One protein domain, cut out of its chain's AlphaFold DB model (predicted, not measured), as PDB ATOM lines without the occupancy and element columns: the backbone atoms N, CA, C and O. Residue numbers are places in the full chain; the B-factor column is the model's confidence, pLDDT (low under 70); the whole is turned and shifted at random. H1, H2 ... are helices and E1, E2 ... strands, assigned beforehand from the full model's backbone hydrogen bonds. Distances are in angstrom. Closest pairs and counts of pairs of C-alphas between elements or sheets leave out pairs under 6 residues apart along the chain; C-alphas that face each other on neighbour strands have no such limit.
ATOM      1  N   LYS A  25      92.591 113.905  23.702       85.56
ATOM      2  CA  LYS A  25      91.953 114.406  24.913       85.56
ATOM      3  C   LYS A  25      91.234 115.717  24.637       85.56
ATOM      4  O   LYS A  25      91.787 116.608  23.992       85.56
ATOM      5  N   THR A  26      90.028 115.876  25.168       82.88
ATOM      6  CA  THR A  26      89.317 117.154  25.113       82.88
ATOM      7  C   THR A  26      90.073 118.246  25.874       82.88
ATOM      8  O   THR A  26      90.853 117.987  26.793       82.88
ATOM      9  N   ARG A  27      89.838 119.511  25.508       78.69
ATOM     10  CA  ARG A  27      90.520 120.667  26.120       78.69
ATOM     11  C   ARG A  27      90.324 120.747  27.637       78.69
ATOM     12  O   ARG A  27      91.238 121.147  28.351       78.69
ATOM     13  N   ASP A  28      89.134 120.397  28.108       79.50
ATOM     14  CA  ASP A  28      88.773 120.359  29.526       79.50
ATOM     15  C   ASP A  28      89.326 119.128  30.260       79.50
ATOM     16  O   ASP A  28      89.157 119.027  31.470       79.50
ATOM     17  N   ARG A  29      90.004 118.218  29.543       80.81
ATOM     18  CA  ARG A  29      90.622 116.989  30.058       80.81
ATOM     19  C   ARG A  29      89.657 116.008  30.717       80.81
ATOM     20  O   ARG A  29      90.084 115.105  31.427       80.81
ATOM     21  N   LYS A  30      88.359 116.170  30.468       83.75
ATOM     22  CA  LYS A  30      87.322 115.303  31.033       83.75
ATOM     23  C   LYS A  30      87.009 114.108  30.158       83.75
ATOM     24  O   LYS A  30      86.473 113.132  30.673       83.75
ATOM     25  N   HIS A  31      87.345 114.171  28.869       86.44
ATOM     26  CA  HIS A  31      86.989 113.118  27.937       86.44
ATOM     27  C   HIS A  31      88.090 112.789  26.929       86.44
ATOM     28  O   HIS A  31      88.900 113.633  26.538       86.44
ATOM     29  N   TRP A  32      88.061 111.546  26.473       87.44
ATOM     30  CA  TRP A  32      88.750 111.034  25.306       87.44
ATOM     31  C   TRP A  32      87.811 111.026  24.109       87.44
ATOM     32  O   TRP A  32      86.625 110.708  24.228       87.44
ATOM     33  N   PHE A  33      88.352 111.357  22.942       88.56
ATOM     34  CA  PHE A  33      87.637 111.266  21.683       88.56
ATOM     35  C   PHE A  33      88.431 110.423  20.677       88.56
ATOM     36  O   PHE A  33      89.537 110.808  20.284       88.56
ATOM     37  N   PRO A  34      87.879 109.273  20.248       89.75
ATOM     38  CA  PRO A  34      88.463 108.469  19.188       89.75
ATOM     39  C   PRO A  34      88.507 109.263  17.891       89.75
ATOM     40  O   PRO A  34      87.498 109.828  17.444       89.75
ATOM     41  N   ARG A  35      89.681 109.304  17.275       87.75
ATOM     42  CA  ARG A  35      89.860 109.920  15.967       87.75
ATOM     43  C   ARG A  35      91.146 109.449  15.328       87.75
ATOM     44  O   ARG A  35      92.093 109.103  16.015       87.75
ATOM     45  N   PHE A  36      91.202 109.524  14.012       88.19
ATOM     46  CA  PHE A  36      92.449 109.357  13.285       88.19
ATOM     47  C   PHE A  36      92.409 110.132  11.979       88.19
ATOM     48  O   PHE A  36      91.342 110.483  11.462       88.19
ATOM     49  N   LYS A  37      93.594 110.356  11.415       87.75
ATOM     50  CA  LYS A  37      93.765 110.764  10.027       87.75
ATOM     51  C   LYS A  37      94.657 109.755   9.310       87.75
ATOM     52  O   LYS A  37      95.772 109.483   9.748       87.75
ATOM     53  N   SER A  38      94.161 109.212   8.203       87.19
ATOM     54  CA  SER A  38      94.881 108.295   7.324       87.19
ATOM     55  C   SER A  38      94.701 108.724   5.872       87.19
ATOM     56  O   SER A  38      93.643 109.214   5.483       87.19
ATOM     57  N   THR A  39      95.734 108.535   5.054       88.94
ATOM     58  CA  THR A  39      95.651 108.753   3.603       88.94
ATOM     59  C   THR A  39      94.711 107.748   2.938       88.94
ATOM     60  O   THR A  39      93.952 108.130   2.044       88.94
ATOM     61  N   LEU A  40      94.728 106.493   3.405       88.38
ATOM     62  CA  LEU A  40      93.947 105.383   2.858       88.38
ATOM     63  C   LEU A  40      92.562 105.267   3.511       88.38
ATOM     64  O   LEU A  40      91.556 105.288   2.808       88.38
ATOM     65  N   ALA A  41      92.498 105.218   4.847       86.31
ATOM     66  CA  ALA A  41      91.246 105.062   5.607       86.31
ATOM     67  C   ALA A  41      90.488 106.392   5.843       86.31
ATOM     68  O   ALA A  41      89.462 106.439   6.529       86.31
ATOM     69  N   GLY A  42      90.999 107.496   5.294       87.88
ATOM     70  CA  GLY A  42      90.414 108.826   5.432       87.88
ATOM     71  C   GLY A  42      90.497 109.388   6.853       87.88
ATOM     72  O   GLY A  42      91.325 108.987   7.677       87.88
ATOM     73  N   SER A  43      89.633 110.364   7.133       88.62
ATOM     74  CA  SER A  43      89.526 110.988   8.456       88.62
ATOM     75  C   SER A  43      88.347 110.415   9.238       88.62
ATOM     76  O   SER A  43      87.244 110.270   8.704       88.62
ATOM     77  N   PHE A  44      88.561 110.123  10.516       86.88
ATOM     78  CA  PHE A  44      87.520 109.664  11.430       86.88
ATOM     79  C   PHE A  44      87.492 110.521  12.688       86.88
ATOM     80  O   PHE A  44      88.532 110.908  13.222       86.88
ATOM     81  N   ARG A  45      86.279 110.785  13.169       86.62
ATOM     82  CA  ARG A  45      86.014 111.421  14.453       86.62
ATOM     83  C   ARG A  45      84.736 110.824  15.021       86.62
ATOM     84  O   ARG A  45      83.667 111.030  14.450       86.62
ATOM     85  N   ALA A  46      84.848 110.105  16.132       84.69
ATOM     86  CA  ALA A  46      83.683 109.553  16.804       84.69
ATOM     87  C   ALA A  46      82.809 110.667  17.403       84.69
ATOM     88  O   ALA A  46      83.306 111.700  17.861       84.69
ATOM     89  N   THR A  47      81.495 110.439  17.428       83.94
ATOM     90  CA  THR A  47      80.541 111.311  18.131       83.94
ATOM     91  C   THR A  47      80.507 111.005  19.627       83.94
ATOM     92  O   THR A  47      80.357 111.922  20.435       83.94
ATOM     93  N   ARG A  48      80.665 109.727  20.006       85.00
ATOM     94  CA  ARG A  48      80.734 109.300  21.408       85.00
ATOM     95  C   ARG A  48      82.056 109.756  22.023       85.00
ATOM     96  O   ARG A  48      83.126 109.553  21.448       85.00
ATOM     97  N   MET A  49      81.952 110.352  23.203       87.81
ATOM     98  CA  MET A  49      83.079 110.690  24.066       87.81
ATOM     99  C   MET A  49      83.192 109.654  25.187       87.81
ATOM    100  O   MET A  49      82.190 109.058  25.578       87.81
ATOM    101  N   PHE A  50      84.406 109.464  25.690       87.06
ATOM    102  CA  PHE A  50      84.749 108.486  26.724       87.06
ATOM    103  C   PHE A  50      85.346 109.217  27.920       87.06
ATOM    104  O   PHE A  50      86.023 110.223  27.733       87.06
ATOM    105  N   ALA A  51      85.099 108.775  29.145       87.31
ATOM    106  CA  ALA A  51      85.588 109.443  30.343       87.31
ATOM    107  C   ALA A  51      87.126 109.439  30.409       87.31
ATOM    108  O   ALA A  51      87.776 108.419  30.200       87.31
ATOM    109  N   CYS A  52      87.712 110.590  30.733       87.19
ATOM    110  CA  CYS A  52      89.130 110.726  31.052       87.19
ATOM    111  C   CYS A  52      89.271 110.912  32.567       87.19
ATOM    112  O   CYS A  52      88.855 111.936  33.114       87.19
ATOM    113  N   CYS A  53      89.850 109.924  33.257       83.94
ATOM    114  CA  CYS A  53      90.166 110.020  34.689       83.94
ATOM    115  C   CYS A  53      91.675 110.243  34.823       83.94
ATOM    116  O   CYS A  53      92.470 109.401  34.433       83.94
ATOM    117  N   GLU A  54      92.076 111.365  35.419       79.81
ATOM    118  CA  GLU A  54      93.482 111.673  35.739       79.81
ATOM    119  C   GLU A  54      93.742 111.632  37.253       79.81
ATOM    120  O   GLU A  54      94.768 112.102  37.717       79.81
ATOM    121  N   CYS A  55      92.829 111.082  38.060       74.62
ATOM    122  CA  CYS A  55      92.890 111.211  39.527       74.62
ATOM    123  C   CYS A  55      94.176 110.668  40.185       74.62
ATOM    124  O   CYS A  55      94.517 111.096  41.282       74.62
ATOM    125  N   ALA A  56      94.871 109.730  39.534       62.56
ATOM    126  CA  ALA A  56      96.137 109.171  40.007       62.56
ATOM    127  C   ALA A  56      97.358 109.971  39.522       62.56
ATOM    128  O   ALA A  56      98.450 109.815  40.060       62.56
ATOM    129  N   PHE A  57      97.173 110.856  38.540       64.38
ATOM    130  CA  PHE A  57      98.157 111.848  38.128       64.38
ATOM    131  C   PHE A  57      97.968 113.062  39.034       64.38
ATOM    132  O   PHE A  57      97.306 114.040  38.692       64.38
ATOM    133  N   GLY A  58      98.467 112.914  40.262       54.47
ATOM    134  CA  GLY A  58      98.343 113.910  41.315       54.47
ATOM    135  C   GLY A  58      98.899 115.273  40.905       54.47
ATOM    136  O   GLY A  58      99.750 115.386  40.024       54.47
ATOM    137  N   SER A  59      98.436 116.306  41.606       54.25
ATOM    138  CA  SER A  59      98.876 117.707  41.525       54.25
ATOM    139  C   SER A  59     100.357 117.942  41.885       54.25
ATOM    140  O   SER A  59     100.695 119.004  42.395       54.25
ATOM    141  N   TYR A  66     100.008 113.509  31.503       66.12
ATOM    142  CA  TYR A  66      99.293 112.245  31.335       66.12
ATOM    143  C   TYR A  66      99.396 111.775  29.887       66.12
ATOM    144  O   TYR A  66      98.851 112.425  28.985       66.12
ATOM    145  N   LYS A  67     100.089 110.659  29.674       70.12
ATOM    146  CA  LYS A  67     100.245 110.031  28.370       70.12
ATOM    147  C   LYS A  67      99.676 108.625  28.452       70.12
ATOM    148  O   LYS A  67     100.359 107.672  28.793       70.12
ATOM    149  N   ALA A  68      98.390 108.521  28.143       68.81
ATOM    150  CA  ALA A  68      97.674 107.253  28.219       68.81
ATOM    151  C   ALA A  68      98.186 106.203  27.218       68.81
ATOM    152  O   ALA A  68      97.996 105.015  27.442       68.81
ATOM    153  N   SER A  69      98.907 106.614  26.167       69.94
ATOM    154  CA  SER A  69      99.604 105.684  25.273       69.94
ATOM    155  C   SER A  69     100.799 104.967  25.913       69.94
ATOM    156  O   SER A  69     101.245 103.969  25.359       69.94
ATOM    157  N   ASP A  70     101.282 105.410  27.079       71.06
ATOM    158  CA  ASP A  70     102.341 104.724  27.837       71.06
ATOM    159  C   ASP A  70     101.778 103.604  28.743       71.06
ATOM    160  O   ASP A  70     102.465 103.121  29.639       71.06
ATOM    161  N   GLY A  71     100.501 103.229  28.571       66.69
ATOM    162  CA  GLY A  71      99.819 102.195  29.366       66.69
ATOM    163  C   GLY A  71      99.564 102.591  30.824       66.69
ATOM    164  O   GLY A  71      99.083 101.789  31.623       66.69
ATOM    165  N   THR A  72      99.887 103.834  31.194       68.19
ATOM    166  CA  THR A  72      99.684 104.342  32.550       68.19
ATOM    167  C   THR A  72      98.304 104.981  32.646       68.19
ATOM    168  O   THR A  72      98.116 106.132  32.249       68.19
ATOM    169  N   HIS A  73      97.342 104.227  33.175       72.31
ATOM    170  CA  HIS A  73      95.968 104.680  33.392       72.31
ATOM    171  C   HIS A  73      95.726 105.086  34.843       72.31
ATOM    172  O   HIS A  73      96.547 104.852  35.734       72.31
ATOM    173  N   CYS A  74      94.591 105.729  35.101       74.62
ATOM    174  CA  CYS A  74      94.217 106.049  36.467       74.62
ATOM    175  C   CYS A  74      94.043 104.791  37.333       74.62
ATOM    176  O   CYS A  74      93.575 103.747  36.886       74.62
ATOM    177  N   LEU A  75      94.298 104.943  38.631       70.81
ATOM    178  CA  LEU A  75      94.009 103.906  39.623       70.81
ATOM    179  C   LEU A  75      92.503 103.773  39.912       70.81
ATOM    180  O   LEU A  75      92.073 102.779  40.484       70.81
ATOM    181  N   CYS A  76      91.689 104.768  39.525       80.19
ATOM    182  CA  CYS A  76      90.244 104.767  39.778       80.19
ATOM    183  C   CYS A  76      89.463 103.789  38.886       80.19
ATOM    184  O   CYS A  76      88.279 103.579  39.138       80.19
ATOM    185  N   GLY A  77      90.071 103.283  37.805       78.12
ATOM    186  CA  GLY A  77      89.410 102.437  36.803       78.12
ATOM    187  C   GLY A  77      88.351 103.140  35.943       78.12
ATOM    188  O   GLY A  77      87.743 102.505  35.094       78.12
ATOM    189  N   LYS A  78      88.118 104.445  36.130       84.50
ATOM    190  CA  LYS A  78      87.149 105.242  35.345       84.50
ATOM    191  C   LYS A  78      87.766 105.907  34.113       84.50
ATOM    192  O   LYS A  78      87.112 106.740  33.494       84.50
ATOM    193  N   ASP A  79      89.043 105.653  33.827       86.50
ATOM    194  CA  ASP A  79      89.653 106.134  32.590       86.50
ATOM    195  C   ASP A  79      89.276 105.186  31.458       86.50
ATOM    196  O   ASP A  79      89.696 104.035  31.421       86.50
ATOM    197  N   GLU A  80      88.483 105.689  30.526       89.12
ATOM    198  CA  GLU A  80      87.982 104.934  29.385       89.12
ATOM    199  C   GLU A  80      88.883 105.112  28.153       89.12
ATOM    200  O   GLU A  80      88.439 104.914  27.021       89.12
ATOM    201  N   TRP A  81      90.161 105.478  28.339       87.62
ATOM    202  CA  TRP A  81      91.121 105.517  27.233       87.62
ATOM    203  C   TRP A  81      91.194 104.186  26.471       87.62
ATOM    204  O   TRP A  81      91.152 104.237  25.240       87.62
ATOM    205  N   PRO A  82      91.232 103.005  27.130       85.94
ATOM    206  CA  PRO A  82      91.265 101.731  26.414       85.94
ATOM    207  C   PRO A  82      90.023 101.517  25.541       85.94
ATOM    208  O   PRO A  82      90.154 101.111  24.388       85.94
ATOM    209  N   LEU A  83      88.829 101.876  26.036       88.69
ATOM    210  CA  LEU A  83      87.593 101.799  25.248       88.69
ATOM    211  C   LEU A  83      87.633 102.760  24.059       88.69
ATOM    212  O   LEU A  83      87.315 102.380  22.933       88.69
ATOM    213  N   ALA A  84      88.074 103.997  24.283       88.19
ATOM    214  CA  ALA A  84      88.227 104.967  23.210       88.19
ATOM    215  C   ALA A  84      89.230 104.479  22.147       88.19
ATOM    216  O   ALA A  84      89.003 104.657  20.948       88.19
ATOM    217  N   LYS A  85      90.326 103.836  22.569       87.38
ATOM    218  CA  LYS A  85      91.336 103.281  21.664       87.38
ATOM    219  C   LYS A  85      90.787 102.096  20.877       87.38
ATOM    220  O   LYS A  85      91.002 102.048  19.670       87.38
ATOM    221  N   ALA A  86      90.042 101.197  21.517       87.06
ATOM    222  CA  ALA A  86      89.387 100.077  20.845       87.06
ATOM    223  C   ALA A  86      88.456 100.561  19.724       87.06
ATOM    224  O   ALA A  86      88.463 100.016  18.628       87.06
ATOM    225  N   VAL A  87      87.723 101.650  19.958       88.44
ATOM    226  CA  VAL A  87      86.809 102.247  18.971       88.44
ATOM    227  C   VAL A  87      87.558 102.872  17.799       88.44
ATOM    228  O   VAL A  87      87.154 102.707  16.649       88.44
ATOM    229  N   GLU A  88      88.661 103.569  18.074       89.12
ATOM    230  CA  GLU A  88      89.549 104.089  17.031       89.12
ATOM    231  C   GLU A  88      90.111 102.960  16.158       89.12
ATOM    232  O   GLU A  88      90.045 103.047  14.932       89.12
ATOM    233  N   VAL A  89      90.639 101.906  16.787       87.38
ATOM    234  CA  VAL A  89      91.245 100.753  16.104       87.38
ATOM    235  C   VAL A  89      90.202  99.981  15.304       87.38
ATOM    236  O   VAL A  89      90.452  99.646  14.150       87.38
ATOM    237  N   HIS A  90      89.022  99.743  15.876       88.00
ATOM    238  CA  HIS A  90      87.941  99.029  15.207       88.00
ATOM    239  C   HIS A  90      87.496  99.748  13.930       88.00
ATOM    240  O   HIS A  90      87.444  99.136  12.864       88.00
ATOM    241  N   GLU A  91      87.236 101.057  14.005       89.44
ATOM    242  CA  GLU A  91      86.853 101.832  12.824       89.44
ATOM    243  C   GLU A  91      87.994 101.889  11.800       89.44
ATOM    244  O   GLU A  91      87.756 101.750  10.602       89.44
ATOM    245  N   TYR A  92      89.240 102.055  12.248       87.25
ATOM    246  CA  TYR A  92      90.389 102.054  11.346       87.25
ATOM    247  C   TYR A  92      90.503 100.728  10.581       87.25
ATOM    248  O   TYR A  92      90.582 100.739   9.352       87.25
ATOM    249  N   ASN A  93      90.416  99.595  11.282       87.75
ATOM    250  CA  ASN A  93      90.476  98.260  10.688       87.75
ATOM    251  C   ASN A  93      89.294  97.992   9.752       87.75
ATOM    252  O   ASN A  93      89.496  97.483   8.652       87.75
ATOM    253  N   ARG A  94      88.075  98.400  10.133       89.12
ATOM    254  CA  ARG A  94      86.890  98.306   9.266       89.12
ATOM    255  C   ARG A  94      87.116  99.044   7.948       89.12
ATOM    256  O   ARG A  94      86.843  98.501   6.882       89.12
ATOM    257  N   ARG A  95      87.636 100.274   8.006       89.81
ATOM    258  CA  ARG A  95      87.917 101.067   6.803       89.81
ATOM    259  C   ARG A  95      89.049 100.483   5.974       89.81
ATOM    260  O   ARG A  95      88.953 100.521   4.756       89.81
ATOM    261  N   LEU A  96      90.086  99.928   6.599       89.19
ATOM    262  CA  LEU A  96      91.144  99.221   5.876       89.19
ATOM    263  C   LEU A  96      90.619  97.979   5.156       89.19
ATOM    264  O   LEU A  96      90.961  97.785   3.994       89.19
ATOM    265  N   ALA A  97      89.772  97.177   5.807       87.44
ATOM    266  CA  ALA A  97      89.141  96.013   5.189       87.44
ATOM    267  C   ALA A  97      88.284  96.419   3.981       87.44
ATOM    268  O   ALA A  97      88.358  95.792   2.929       87.44
ATOM    269  N   LEU A  98      87.544  97.525   4.102       86.88
ATOM    270  CA  LEU A  98      86.782  98.098   2.998       86.88
ATOM    271  C   LEU A  98      87.708  98.567   1.862       86.88
ATOM    272  O   LEU A  98      87.517  98.178   0.717       86.88
ATOM    273  N   CYS A  99      88.771  99.314   2.164       87.38
ATOM    274  CA  CYS A  99      89.760  99.702   1.155       87.38
ATOM    275  C   CYS A  99      90.373  98.483   0.447       87.38
ATOM    276  O   CYS A  99      90.518  98.502  -0.771       87.38
ATOM    277  N   ALA A 100      90.705  97.420   1.186       88.12
ATOM    278  CA  ALA A 100      91.259  96.187   0.631       88.12
ATOM    279  C   ALA A 100      90.265  95.466  -0.296       88.12
ATOM    280  O   ALA A 100      90.659  95.028  -1.372       88.12
ATOM    281  N   ALA A 101      88.981  95.412   0.074       88.62
ATOM    282  CA  ALA A 101      87.919  94.832  -0.752       88.62
ATOM    283  C   ALA A 101      87.684  95.596  -2.071       88.62
ATOM    284  O   ALA A 101      87.177  95.027  -3.032       88.62
ATOM    285  N   HIS A 102      88.078  96.871  -2.129       88.69
ATOM    286  CA  HIS A 102      87.973  97.723  -3.314       88.69
ATOM    287  C   HIS A 102      89.337  97.987  -3.973       88.69
ATOM    288  O   HIS A 102      89.608  99.111  -4.404       88.69
ATOM    289  N   ASP A 103      90.204  96.973  -4.037       90.06
ATOM    290  CA  ASP A 103      91.514  97.024  -4.709       90.06
ATOM    291  C   ASP A 103      92.453  98.122  -4.176       90.06
ATOM    292  O   ASP A 103      93.223  98.742  -4.912       90.06
ATOM    293  N   GLY A 104      92.371  98.420  -2.879       87.12
ATOM    294  CA  GLY A 104      93.183  99.456  -2.241       87.12
ATOM    295  C   GLY A 104      92.736 100.888  -2.548       87.12
ATOM    296  O   GLY A 104      93.494 101.827  -2.284       87.12
ATOM    297  N   LYS A 105      91.523 101.094  -3.082       89.88
ATOM    298  CA  LYS A 105      90.939 102.438  -3.224       89.88
ATOM    299  C   LYS A 105      90.840 103.136  -1.868       89.88
ATOM    300  O   LYS A 105      90.708 102.506  -0.818       89.88
ATOM    301  N   ARG A 106      90.903 104.470  -1.878       90.75
ATOM    302  CA  ARG A 106      90.768 105.260  -0.650       90.75
ATOM    303  C   ARG A 106      89.329 105.198  -0.158       90.75
ATOM    304  O   ARG A 106      88.395 105.249  -0.953       90.75
ATOM    305  N   TYR A 107      89.163 105.186   1.161       88.44
ATOM    306  CA  TYR A 107      87.851 105.131   1.807       88.44
ATOM    307  C   TYR A 107      86.899 106.223   1.300       88.44
ATOM    308  O   TYR A 107      85.735 105.965   1.019       88.44
ATOM    309  N   GLU A 108      87.406 107.447   1.137       88.06
ATOM    310  CA  GLU A 108      86.623 108.591   0.655       88.06
ATOM    311  C   GLU A 108      86.115 108.389  -0.781       88.06
ATOM    312  O   GLU A 108      84.982 108.761  -1.075       88.06
ATOM    313  N   ASP A 109      86.918 107.761  -1.644       88.75
ATOM    314  CA  ASP A 109      86.559 107.500  -3.041       88.75
ATOM    315  C   ASP A 109      85.486 106.406  -3.134       88.75
ATOM    316  O   ASP A 109      84.567 106.499  -3.945       88.75
ATOM    317  N   ILE A 110      85.570 105.392  -2.265       86.75
ATOM    318  CA  ILE A 110      84.586 104.303  -2.179       86.75
ATOM    319  C   ILE A 110      83.241 104.840  -1.678       86.75
ATOM    320  O   ILE A 110      82.201 104.577  -2.277       86.75
ATOM    321  N   VAL A 111      83.259 105.661  -0.623       85.12
ATOM    322  CA  VAL A 111      82.047 106.305  -0.094       85.12
ATOM    323  C   VAL A 111      81.427 107.257  -1.123       85.12
ATOM    324  O   VAL A 111      80.208 107.289  -1.271       85.12
ATOM    325  N   ALA A 112      82.242 108.023  -1.854       84.81
ATOM    326  CA  ALA A 112      81.756 108.934  -2.891       84.81
ATOM    327  C   ALA A 112      81.126 108.204  -4.089       84.81
ATOM    328  O   ALA A 112      80.247 108.764  -4.743       84.81
ATOM    329  N   ALA A 113      81.545 106.965  -4.363       82.00
ATOM    330  CA  ALA A 113      80.980 106.133  -5.422       82.00
ATOM    331  C   ALA A 113      79.574 105.589  -5.097       82.00
ATOM    332  O   ALA A 113      78.942 105.020  -5.985       82.00
ATOM    333  N   GLY A 114      79.069 105.788  -3.870       68.62
ATOM    334  CA  GLY A 114      77.745 105.308  -3.464       68.62
ATOM    335  C   GLY A 114      77.685 103.790  -3.306       68.62
ATOM    336  O   GLY A 114      76.647 103.192  -3.558       68.62
ATOM    337  N   ASP A 115      78.800 103.154  -2.934       62.16
ATOM    338  CA  ASP A 115      78.778 101.748  -2.539       62.16
ATOM    339  C   ASP A 115      78.260 101.659  -1.093       62.16
ATOM    340  O   ASP A 115      78.984 101.848  -0.109       62.16
ATOM    341  N   ASP A 116      76.942 101.497  -0.978       52.75
ATOM    342  CA  ASP A 116      76.138 101.669   0.239       52.75
ATOM    343  C   ASP A 116      76.562 100.771   1.418       52.75
ATOM    344  O   ASP A 116      76.210 101.044   2.571       52.75
ATOM    345  N   GLY A 117      77.379  99.740   1.168       52.16
ATOM    346  CA  GLY A 117      78.008  98.922   2.210       52.16
ATOM    347  C   GLY A 117      78.931  99.717   3.151       52.16
ATOM    348  O   GLY A 117      79.173  99.300   4.287       52.16
ATOM    349  N   ALA A 118      79.396 100.898   2.721       49.62
ATOM    350  CA  ALA A 118      80.275 101.781   3.487       49.62
ATOM    351  C   ALA A 118      79.538 102.745   4.440       49.62
ATOM    352  O   ALA A 118      80.157 103.308   5.346       49.62
ATOM    353  N   LEU A 119      78.230 102.961   4.251       47.09
ATOM    354  CA  LEU A 119      77.509 104.070   4.888       47.09
ATOM    355  C   LEU A 119      76.689 103.699   6.117       47.09
ATOM    356  O   LEU A 119      76.209 104.618   6.776       47.09
ATOM    357  N   SER A 120      76.540 102.418   6.476       45.84
ATOM    358  CA  SER A 120      75.814 102.077   7.703       45.84
ATOM    359  C   SER A 120      76.593 102.603   8.918       45.84
ATOM    360  O   SER A 120      77.675 102.070   9.221       45.84
ATOM    361  N   PRO A 121      76.075 103.620   9.643       45.06
ATOM    362  CA  PRO A 121      76.566 103.932  10.971       45.06
ATOM    363  C   PRO A 121      76.213 102.706  11.803       45.06
ATOM    364  O   PRO A 121      75.043 102.323  11.868       45.06
ATOM    365  N   LEU A 122      77.207 102.030  12.373       45.97
ATOM    366  CA  LEU A 122      76.885 100.921  13.257       45.97
ATOM    367  C   LEU A 122      76.041 101.477  14.412       45.97
ATOM    368  O   LEU A 122      76.410 102.514  14.981       45.97
ATOM    369  N   PRO A 123      74.922 100.827  14.780       40.94
ATOM    370  CA  PRO A 123      74.351 101.046  16.092       40.94
ATOM    371  C   PRO A 123      75.457 100.687  17.079       40.94
ATOM    372  O   PRO A 123      75.910  99.546  17.137       40.94
ATOM    373  N   PHE A 124      75.962 101.698  17.776       42.03
ATOM    374  CA  PHE A 124      77.034 101.563  18.745       42.03
ATOM    375  C   PHE A 124      76.479 100.799  19.947       42.03
ATOM    376  O   PHE A 124      76.031 101.400  20.922       42.03
ATOM    377  N   TYR A 125      76.407  99.475  19.843       47.41
ATOM    378  CA  TYR A 125      75.963  98.644  20.940       47.41
ATOM    379  C   TYR A 125      77.169  98.413  21.850       47.41
ATOM    380  O   TYR A 125      78.229  97.963  21.431       47.41
ATOM    381  N   GLU A 126      77.034  98.799  23.111       44.56
ATOM    382  CA  GLU A 126      78.089  98.705  24.123       44.56
ATOM    383  C   GLU A 126      78.631  97.271  24.279       44.56
ATOM    384  O   GLU A 126      79.803  97.077  24.596       44.56
ATOM    385  N   SER A 127      77.824  96.266  23.926       48.88
ATOM    386  CA  SER A 127      78.236  94.865  23.841       48.88
ATOM    387  C   SER A 127      79.197  94.516  22.687       48.88
ATOM    388  O   SER A 127      79.721  93.412  22.714       48.88
ATOM    389  N   SER A 128      79.489  95.387  21.701       50.53
ATOM    390  CA  SER A 128      80.479  95.061  20.638       50.53
ATOM    391  C   SER A 128      81.913  95.271  21.111       50.53
ATOM    392  O   SER A 128      82.852  94.792  20.485       50.53
ATOM    393  N   ILE A 129      82.082  96.050  22.183       49.72
ATOM    394  CA  ILE A 129      83.381  96.379  22.781       49.72
ATOM    395  C   ILE A 129      83.773  95.308  23.814       49.72
ATOM    396  O   ILE A 129      84.938  95.186  24.176       49.72
TER     397      ILE A 129
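This is residues 25 to 59 and 66 to 129 of the 154 residues of an uncharacterized protein of Saprolegnia diclina (strain VS20) (UniProt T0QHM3). Little of this domain is regular: one long helix, H1, has E1 and the small hairpin E2 and E3 along one side and short H2 near its last residues, with long loops around. The printed part has 99 residues, 36 of them in named elements, in the order E1, E2, E3, H1, H2, of mixed class. It is loose, with a radius of gyration of the C-alphas of 15.9 A, and spans 51 by 26 by 21 A.

E1, residues 31 to 33, runs on into E2, residues 35 to 37, at 36 degrees. E2 and E3, residues 43 to 45, form an antiparallel hairpin, with N 36 and O 44 within hydrogen-bond range at 3.1 A. The closest C-alphas of E2 and H1, residues 81 to 101, are those of Arg 35 and Glu 88, 5.9 A apart. H1 touches H2, residues 107 to 112, with residues 95 to 99 alone; the closest C-alphas, of Cys 99 and Tyr 107, are 5.8 A apart. In H1 and H2 every O i to N i+4 pair is within hydrogen-bond range.

E1 begins at C-alpha 31 (86.989, 113.118, 27.937). H1 is 30.1 A long from first to last C-alpha. H2 ends at C-alpha 112 (81.756, 108.934, -2.891).

Residues 60 to 65 are not printed, and C-alphas 59 and 66 are 11.6 A apart across the cut. Residues 114 to 129 are among those with pLDDT under 70.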